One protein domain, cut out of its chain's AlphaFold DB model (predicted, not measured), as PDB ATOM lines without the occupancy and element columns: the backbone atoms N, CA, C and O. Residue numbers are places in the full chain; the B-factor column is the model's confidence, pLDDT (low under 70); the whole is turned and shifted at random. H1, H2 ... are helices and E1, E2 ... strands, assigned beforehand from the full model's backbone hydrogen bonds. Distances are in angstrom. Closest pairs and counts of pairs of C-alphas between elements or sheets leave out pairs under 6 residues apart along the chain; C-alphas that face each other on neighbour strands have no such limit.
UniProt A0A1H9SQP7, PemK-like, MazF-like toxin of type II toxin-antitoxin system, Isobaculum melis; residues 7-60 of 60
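AT A GLANCE: This is residues 7 to 60 of the 60 residues of the protein "PemK-like, MazF-like toxin of type II toxin-antitoxin system" of Isobaculum melis (UniProt A0A1H9SQP7). A single four-stranded sheet, strongly twisted and curled like part of a barrel, makes the body. The short helix H1, between E2 and E3, is at one end of the long axis and only grazes the sheet, while residues 48 to 53, in the link from E3 to E4, stick out at the other end. The printed part has 54 residues, with one named helix and four named strands in the order E1, E2, H1, E3, E4; the sheet runs E1 E2 E3 E4, all antiparallel. The class is mixed, helices and strands, though the named elements hold 26 residues, under half. The whole is compact, with a radius of gyration of the C-alphas of 11.4 A and spans of 31 by 21 by 17 A.

HOW THE PARTS SIT: E1, residues 7 to 11, and E2, residues 23 to 28, form an antiparallel hairpin at 141 degrees, with N 8 and O 26 2.9 A apart, within hydrogen-bond range. H1, residues 32 to 38, only grazes the sheet with residues 32 to 35; its closest C-alphas to E3, residues 41 to 45, are those of Asn 35 and Ile 41, 5.4 A apart. In H1 every O i to N i+4 pair is within hydrogen-bond range. E2 and E3 are antiparallel at 119 degrees, with N 27 and O 44 2.8 A apart. E3 and E4, residues 57 to 59, form an antiparallel hairpin at 134 degrees, with N 41 and O 59 2.9 A apart. The pairing is staggered: E3 pairs with E4 over residues 41 to 43 and with E2 over 43 to 45. E2 and E4 are apart.

IN THESE COORDINATES: E1 begins at C-alpha 7 (37.703, -37.697, -30.349) and is 13.3 A long; E2 is 15.3 A, H1 10.1 A and E3 12.1 A. E4 ends at C-alpha 59 (49.440, -35.594, -24.352).

THE WHOLE: The two C-alphas farthest apart, those of Ser 37 and Thr 49, are 33.3 A apart. The printed part has no cut. The links E1 to E2 and E3 to E4 are long. The model's pLDDT is under 70 at residue 18, residues 50 to 57 and residues 59 to 60.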
ATOM      1  N   ILE A   7      37.492 -39.141 -30.220       93.19
ATOM      2  CA  ILE A   7      37.703 -37.697 -30.349       93.19
ATOM      3  C   ILE A   7      37.700 -37.085 -28.953       93.19
ATOM      4  O   ILE A   7      36.702 -37.129 -28.233       93.19
ATOM      5  N   VAL A   8      38.818 -36.470 -28.586       91.12
ATOM      6  CA  VAL A   8      39.033 -35.874 -27.267       91.12
ATOM      7  C   VAL A   8      39.234 -34.369 -27.378       91.12
ATOM      8  O   VAL A   8      39.773 -33.858 -28.359       91.12
ATOM      9  N   THR A   9      38.789 -33.633 -26.360       90.56
ATOM     10  CA  THR A   9      39.023 -32.187 -26.281       90.56
ATOM     11  C   THR A   9      40.245 -31.914 -25.417       90.56
ATOM     12  O   THR A   9      40.211 -32.148 -24.211       90.56
ATOM     13  N   ILE A  10      41.292 -31.358 -26.018       87.94
ATOM     14  CA  ILE A  10      42.602 -31.168 -25.395       87.94
ATOM     15  C   ILE A  10      42.940 -29.680 -25.312       87.94
ATOM     16  O   ILE A  10      42.651 -28.922 -26.239       87.94
ATOM     17  N   ASN A  11      43.538 -29.251 -24.195       87.62
ATOM     18  CA  ASN A  11      44.043 -27.890 -24.043       87.62
ATOM     19  C   ASN A  11      45.524 -27.817 -24.425       87.62
ATOM     20  O   ASN A  11      46.378 -28.274 -23.678       87.62
ATOM     21  N   PHE A  12      45.853 -27.229 -25.571       81.62
ATOM     22  CA  PHE A  12      47.248 -27.175 -26.007       81.62
ATOM     23  C   PHE A  12      48.057 -26.036 -25.358       81.62
ATOM     24  O   PHE A  12      49.232 -25.886 -25.676       81.62
ATOM     25  N   ASP A  13      47.478 -25.238 -24.453       81.62
ATOM     26  CA  ASP A  13      48.209 -24.192 -23.727       81.62
ATOM     27  C   ASP A  13      48.854 -24.723 -22.427       81.62
ATOM     28  O   ASP A  13      48.171 -25.399 -21.654       81.62
ATOM     29  N   PRO A  14      50.122 -24.373 -22.122       79.06
ATOM     30  CA  PRO A  14      51.033 -23.529 -22.902       79.06
ATOM     31  C   PRO A  14      51.787 -24.314 -23.991       79.06
ATOM     32  O   PRO A  14      52.449 -25.307 -23.705       79.06
ATOM     33  N   SER A  15      51.773 -23.815 -25.228       75.69
ATOM     34  CA  SER A  15      52.588 -24.342 -26.342       75.69
ATOM     35  C   SER A  15      53.674 -23.350 -26.749       75.69
ATOM     36  O   SER A  15      53.497 -22.127 -26.651       75.69
ATOM     37  N   LYS A  16      54.820 -23.859 -27.218       74.25
ATOM     38  CA  LYS A  16      55.973 -23.021 -27.580       74.25
ATOM     39  C   LYS A  16      55.958 -22.693 -29.076       74.25
ATOM     40  O   LYS A  16      55.739 -23.540 -29.934       74.25
ATOM     41  N   GLY A  17      56.226 -21.429 -29.412       71.19
ATOM     42  CA  GLY A  17      56.400 -20.994 -30.803       71.19
ATOM     43  C   GLY A  17      55.139 -21.117 -31.671       71.19
ATOM     44  O   GLY A  17      54.092 -20.551 -31.332       71.19
ATOM     45  N   SER A  18      55.283 -21.812 -32.806       68.12
ATOM     46  CA  SER A  18      54.272 -21.994 -33.869       68.12
ATOM     47  C   SER A  18      53.384 -23.231 -33.687       68.12
ATOM     48  O   SER A  18      52.613 -23.573 -34.588       68.12
ATOM     49  N   GLU A  19      53.507 -23.913 -32.548       75.31
ATOM     50  CA  GLU A  19      52.650 -25.034 -32.170       75.31
ATOM     51  C   GLU A  19      51.176 -24.613 -32.048       75.31
ATOM     52  O   GLU A  19      50.822 -23.431 -31.970       75.31
ATOM     53  N   ILE A  20      50.289 -25.608 -32.068       71.44
ATOM     54  CA  ILE A  20      48.854 -25.389 -31.911       71.44
ATOM     55  C   ILE A  20      48.578 -24.875 -30.505       71.44
ATOM     56  O   ILE A  20      48.907 -25.545 -29.544       71.44
ATOM     57  N   LYS A  21      47.908 -23.725 -30.419       75.56
ATOM     58  CA  LYS A  21      47.450 -23.104 -29.168       75.56
ATOM     59  C   LYS A  21      45.941 -23.274 -28.994       75.56
ATOM     60  O   LYS A  21      45.225 -23.500 -29.990       75.56
ATOM     61  N   LYS A  22      45.461 -23.021 -27.772       81.00
ATOM     62  CA  LYS A  22      44.054 -23.102 -27.345       81.00
ATOM     63  C   LYS A  22      43.517 -24.526 -27.235       81.00
ATOM     64  O   LYS A  22      44.122 -25.497 -27.684       81.00
ATOM     65  N   ARG A  23      42.322 -24.637 -26.657       86.00
ATOM     66  CA  ARG A  23      41.561 -25.883 -26.569       86.00
ATOM     67  C   ARG A  23      41.048 -26.307 -27.948       86.00
ATOM     68  O   ARG A  23      40.362 -25.525 -28.605       86.00
ATOM     69  N   ARG A  24      41.372 -27.526 -28.385       87.88
ATOM     70  CA  ARG A  24      40.933 -28.085 -29.676       87.88
ATOM     71  C   ARG A  24      40.551 -29.552 -29.558       87.88
ATOM     72  O   ARG A  24      40.991 -30.252 -28.650       87.88
ATOM     73  N   LEU A  25      39.734 -29.999 -30.505       91.12
ATOM     74  CA  LEU A  25      39.453 -31.416 -30.692       91.12
ATOM     75  C   LEU A  25      40.670 -32.107 -31.306       91.12
ATOM     76  O   LEU A  25      41.352 -31.534 -32.160       91.12
ATOM     77  N   ALA A  26      40.919 -33.338 -30.885       90.75
ATOM     78  CA  ALA A  26      41.973 -34.179 -31.418       90.75
ATOM     79  C   ALA A  26      41.507 -35.636 -31.500       90.75
ATOM     80  O   ALA A  26      40.748 -36.100 -30.654       90.75
ATOM     81  N   LEU A  27      41.966 -36.335 -32.532       92.00
ATOM     82  CA  LEU A  27      41.721 -37.754 -32.747       92.00
ATOM     83  C   LEU A  27      42.816 -38.572 -32.067       92.00
ATOM     84  O   LEU A  27      44.002 -38.320 -32.293       92.00
ATOM     85  N   VAL A  28      42.429 -39.571 -31.283       92.81
ATOM     86  CA  VAL A  28      43.364 -40.503 -30.650       92.81
ATOM     87  C   VAL A  28      43.831 -41.527 -31.675       92.81
ATOM     88  O   VAL A  28      43.030 -42.271 -32.236       92.81
ATOM     89  N   ILE A  29      45.141 -41.574 -31.913       92.50
ATOM     90  CA  ILE A  29      45.758 -42.502 -32.872       92.50
ATOM     91  C   ILE A  29      46.614 -43.572 -32.194       92.50
ATOM     92  O   ILE A  29      46.940 -44.578 -32.825       92.50
ATOM     93  N   SER A  30      46.982 -43.372 -30.925       91.69
ATOM     94  CA  SER A  30      47.703 -44.368 -30.134       91.69
ATOM     95  C   SER A  30      46.840 -45.594 -29.838       91.69
ATOM     96  O   SER A  30      45.625 -45.498 -29.677       91.69
ATOM     97  N   ARG A  31      47.496 -46.757 -29.751       92.75
ATOM     98  CA  ARG A  31      46.864 -48.033 -29.391       92.75
ATOM     99  C   ARG A  31      46.414 -48.036 -27.931       92.75
ATOM    100  O   ARG A  31      47.107 -47.490 -27.074       92.75
ATOM    101  N   ASP A  32      45.332 -48.748 -27.636       92.00
ATOM    102  CA  ASP A  32      44.775 -48.875 -26.282       92.00
ATOM    103  C   ASP A  32      45.806 -49.400 -25.266       92.00
ATOM    104  O   ASP A  32      45.926 -48.871 -24.164       92.00
ATOM    105  N   GLU A  33      46.622 -50.380 -25.665       92.06
ATOM    106  CA  GLU A  33      47.719 -50.941 -24.858       92.06
ATOM    107  C   GLU A  33      48.766 -49.882 -24.473       92.06
ATOM    108  O   GLU A  33      49.290 -49.873 -23.357       92.06
ATOM    109  N   TYR A  34      49.060 -48.957 -25.392       90.25
ATOM    110  CA  TYR A  34      49.985 -47.853 -25.143       90.25
ATOM    111  C   TYR A  34      49.368 -46.838 -24.181       90.25
ATOM    112  O   TYR A  34      50.026 -46.421 -23.230       90.25
ATOM    113  N   ASN A  35      48.092 -46.498 -24.378       89.56
ATOM    114  CA  ASN A  35      47.367 -45.556 -23.521       89.56
ATOM    115  C   ASN A  35      47.322 -46.051 -22.067       89.56
ATOM    116  O   ASN A  35      47.514 -45.272 -21.136       89.56
ATOM    117  N   LEU A  36      47.111 -47.361 -21.884       89.12
ATOM    118  CA  LEU A  36      47.047 -48.012 -20.574       89.12
ATOM    119  C   LEU A  36      48.405 -48.110 -19.873       89.12
ATOM    120  O   LEU A  36      48.480 -47.947 -18.659       89.12
ATOM    121  N   SER A  37      49.471 -48.389 -20.622       89.94
ATOM    122  CA  SER A  37      50.812 -48.580 -20.053       89.94
ATOM    123  C   SER A  37      51.543 -47.268 -19.773       89.94
ATOM    124  O   SER A  37      52.277 -47.173 -18.792       89.94
ATOM    125  N   SER A  38      51.364 -46.258 -20.628       81.31
ATOM    126  CA  SER A  38      52.179 -45.040 -20.593       81.31
ATOM    127  C   SER A  38      51.516 -43.857 -19.887       81.31
ATOM    128  O   SER A  38      52.202 -42.871 -19.630       81.31
ATOM    129  N   ASN A  39      50.217 -43.932 -19.547       84.88
ATOM    130  CA  ASN A  39      49.410 -42.768 -19.141       84.88
ATOM    131  C   ASN A  39      49.597 -41.569 -20.094       84.88
ATOM    132  O   ASN A  39      49.515 -40.414 -19.682       84.88
ATOM    133  N   LEU A  40      49.916 -41.851 -21.358       89.44
ATOM    134  CA  LEU A  40      50.101 -40.887 -22.426       89.44
ATOM    135  C   LEU A  40      49.242 -41.331 -23.604       89.44
ATOM    136  O   LEU A  40      49.094 -42.522 -23.880       89.44
ATOM    137  N   ILE A  41      48.716 -40.356 -24.331       90.81
ATOM    138  CA  ILE A  41      48.000 -40.580 -25.579       90.81
ATOM    139  C   ILE A  41      48.686 -39.814 -26.703       90.81
ATOM    140  O   ILE A  41      49.180 -38.698 -26.525       90.81
ATOM    141  N   ILE A  42      48.715 -40.426 -27.883       91.06
ATOM    142  CA  ILE A  42      49.176 -39.774 -29.104       91.06
ATOM    143  C   ILE A  42      47.936 -39.332 -29.858       91.06
ATOM    144  O   ILE A  42      47.059 -40.146 -30.170       91.06
ATOM    145  N   VAL A  43      47.873 -38.038 -30.154       90.38
ATOM    146  CA  VAL A  43      46.703 -37.429 -30.777       90.38
ATOM    147  C   VAL A  43      47.064 -36.611 -32.011       90.38
ATOM    148  O   VAL A  43      48.139 -36.011 -32.098       90.38
ATOM    149  N   CYS A  44      46.126 -36.565 -32.954       89.06
ATOM    150  CA  CYS A  44      46.160 -35.689 -34.117       89.06
ATOM    151  C   CYS A  44      45.095 -34.586 -33.951       89.06
ATOM    152  O   CYS A  44      43.899 -34.888 -33.964       89.06
ATOM    153  N   PRO A  45      45.480 -33.316 -33.752       87.88
ATOM    154  CA  PRO A  45      44.542 -32.218 -33.581       87.88
ATOM    155  C   PRO A  45      43.806 -31.906 -34.885       87.88
ATOM    156  O   PRO A  45      44.402 -31.786 -35.955       87.88
ATOM    157  N   ILE A  46      42.497 -31.695 -34.778       86.19
ATOM    158  CA  ILE A  46      41.649 -31.313 -35.903       86.19
ATOM    159  C   ILE A  46      41.766 -29.797 -36.082       86.19
ATOM    160  O   ILE A  46      41.527 -29.016 -35.156       86.19
ATOM    161  N   THR A  47      42.160 -29.357 -37.278       81.25
ATOM    162  CA  THR A  47      42.299 -27.930 -37.598       81.25
ATOM    163  C   THR A  47      41.546 -27.585 -38.877       81.25
ATOM    164  O   THR A  47      41.535 -28.365 -39.822       81.25
ATOM    165  N   SER A  48      40.912 -26.409 -38.912       74.88
ATOM    166  CA  SER A  48      40.179 -25.934 -40.097       74.88
ATOM    167  C   SER A  48      41.104 -25.422 -41.206       74.88
ATOM    168  O   SER A  48      40.685 -25.302 -42.353       74.88
ATOM    169  N   THR A  49      42.349 -25.070 -40.877       78.31
ATOM    170  CA  THR A  49      43.327 -24.566 -41.844       78.31
ATOM    171  C   THR A  49      44.139 -25.733 -42.384       78.31
ATOM    172  O   THR A  49      44.816 -26.414 -41.619       78.31
ATOM    173  N   GLN A  50      44.136 -25.927 -43.702       65.44
ATOM    174  CA  GLN A  50      44.968 -26.934 -44.358       65.44
ATOM    175  C   GLN A  50      46.443 -26.514 -44.303       65.44
ATOM    176  O   GLN A  50      46.951 -25.829 -45.190       65.44
ATOM    177  N   LYS A  51      47.138 -26.898 -43.231       64.75
ATOM    178  CA  LYS A  51      48.598 -26.821 -43.146       64.75
ATOM    179  C   LYS A  51      49.176 -28.193 -43.464       64.75
ATOM    180  O   LYS A  51      48.771 -29.189 -42.878       64.75
ATOM    181  N   LYS A  52      50.170 -28.235 -44.353       56.28
ATOM    182  CA  LYS A  52      50.952 -29.433 -44.716       56.28
ATOM    183  C   LYS A  52      51.930 -29.854 -43.603       56.28
ATOM    184  O   LYS A  52      53.043 -30.292 -43.869       56.28
ATOM    185  N   THR A  53      51.542 -29.665 -42.347       58.53
ATOM    186  CA  THR A  53      52.354 -30.000 -41.180       58.53
ATOM    187  C   THR A  53      51.604 -31.062 -40.401       58.53
ATOM    188  O   THR A  53      50.565 -30.779 -39.807       58.53
ATOM    189  N   THR A  54      52.121 -32.287 -40.425       53.75
ATOM    190  CA  THR A  54      51.610 -33.379 -39.601       53.75
ATOM    191  C   THR A  54      51.960 -33.082 -38.148       53.75
ATOM    192  O   THR A  54      53.112 -33.206 -37.742       53.75
ATOM    193  N   LEU A  55      50.983 -32.614 -37.378       62.56
ATOM    194  CA  LEU A  55      51.172 -32.281 -35.971       62.56
ATOM    195  C   LEU A  55      50.729 -33.480 -35.140       62.56
ATOM    196  O   LEU A  55      49.541 -33.681 -34.923       62.56
ATOM    197  N   PHE A  56      51.687 -34.286 -34.694       63.94
ATOM    198  CA  PHE A  56      51.446 -35.253 -33.629       63.94
ATOM    199  C   PHE A  56      51.788 -34.588 -32.303       63.94
ATOM    200  O   PHE A  56      52.873 -34.025 -32.155       63.94
ATOM    201  N   CYS A  57      50.862 -34.636 -31.352       64.19
ATOM    202  CA  CYS A  57      51.119 -34.164 -30.000       64.19
ATOM    203  C   CYS A  57      51.037 -35.350 -29.041       64.19
ATOM    204  O   CYS A  57      50.096 -36.144 -29.102       64.19
ATOM    205  N   PHE A  58      52.039 -35.464 -28.173       71.25
ATOM    206  CA  PHE A  58      52.007 -36.371 -27.035       71.25
ATOM    207  C   PHE A  58      51.319 -35.638 -25.898       71.25
ATOM    208  O   PHE A  58      51.773 -34.568 -25.490       71.25
ATOM    209  N   TYR A  59      50.216 -36.197 -25.420       64.50
ATOM    210  CA  TYR A  59      49.440 -35.594 -24.352       64.50
ATOM    211  C   TYR A  59      49.402 -36.528 -23.146       64.50
ATOM    212  O   TYR A  59      49.289 -37.744 -23.310       64.50
ATOM    213  N   LYS A  60      49.544 -35.946 -21.956       60.97
ATOM    214  CA  LYS A  60      49.473 -36.636 -20.667       60.97
ATOM    215  C   LYS A  60      48.117 -36.409 -20.021       60.97
ATOM    216  O   LYS A  60      47.611 -35.272 -20.144       60.97
TER     217      LYS A  60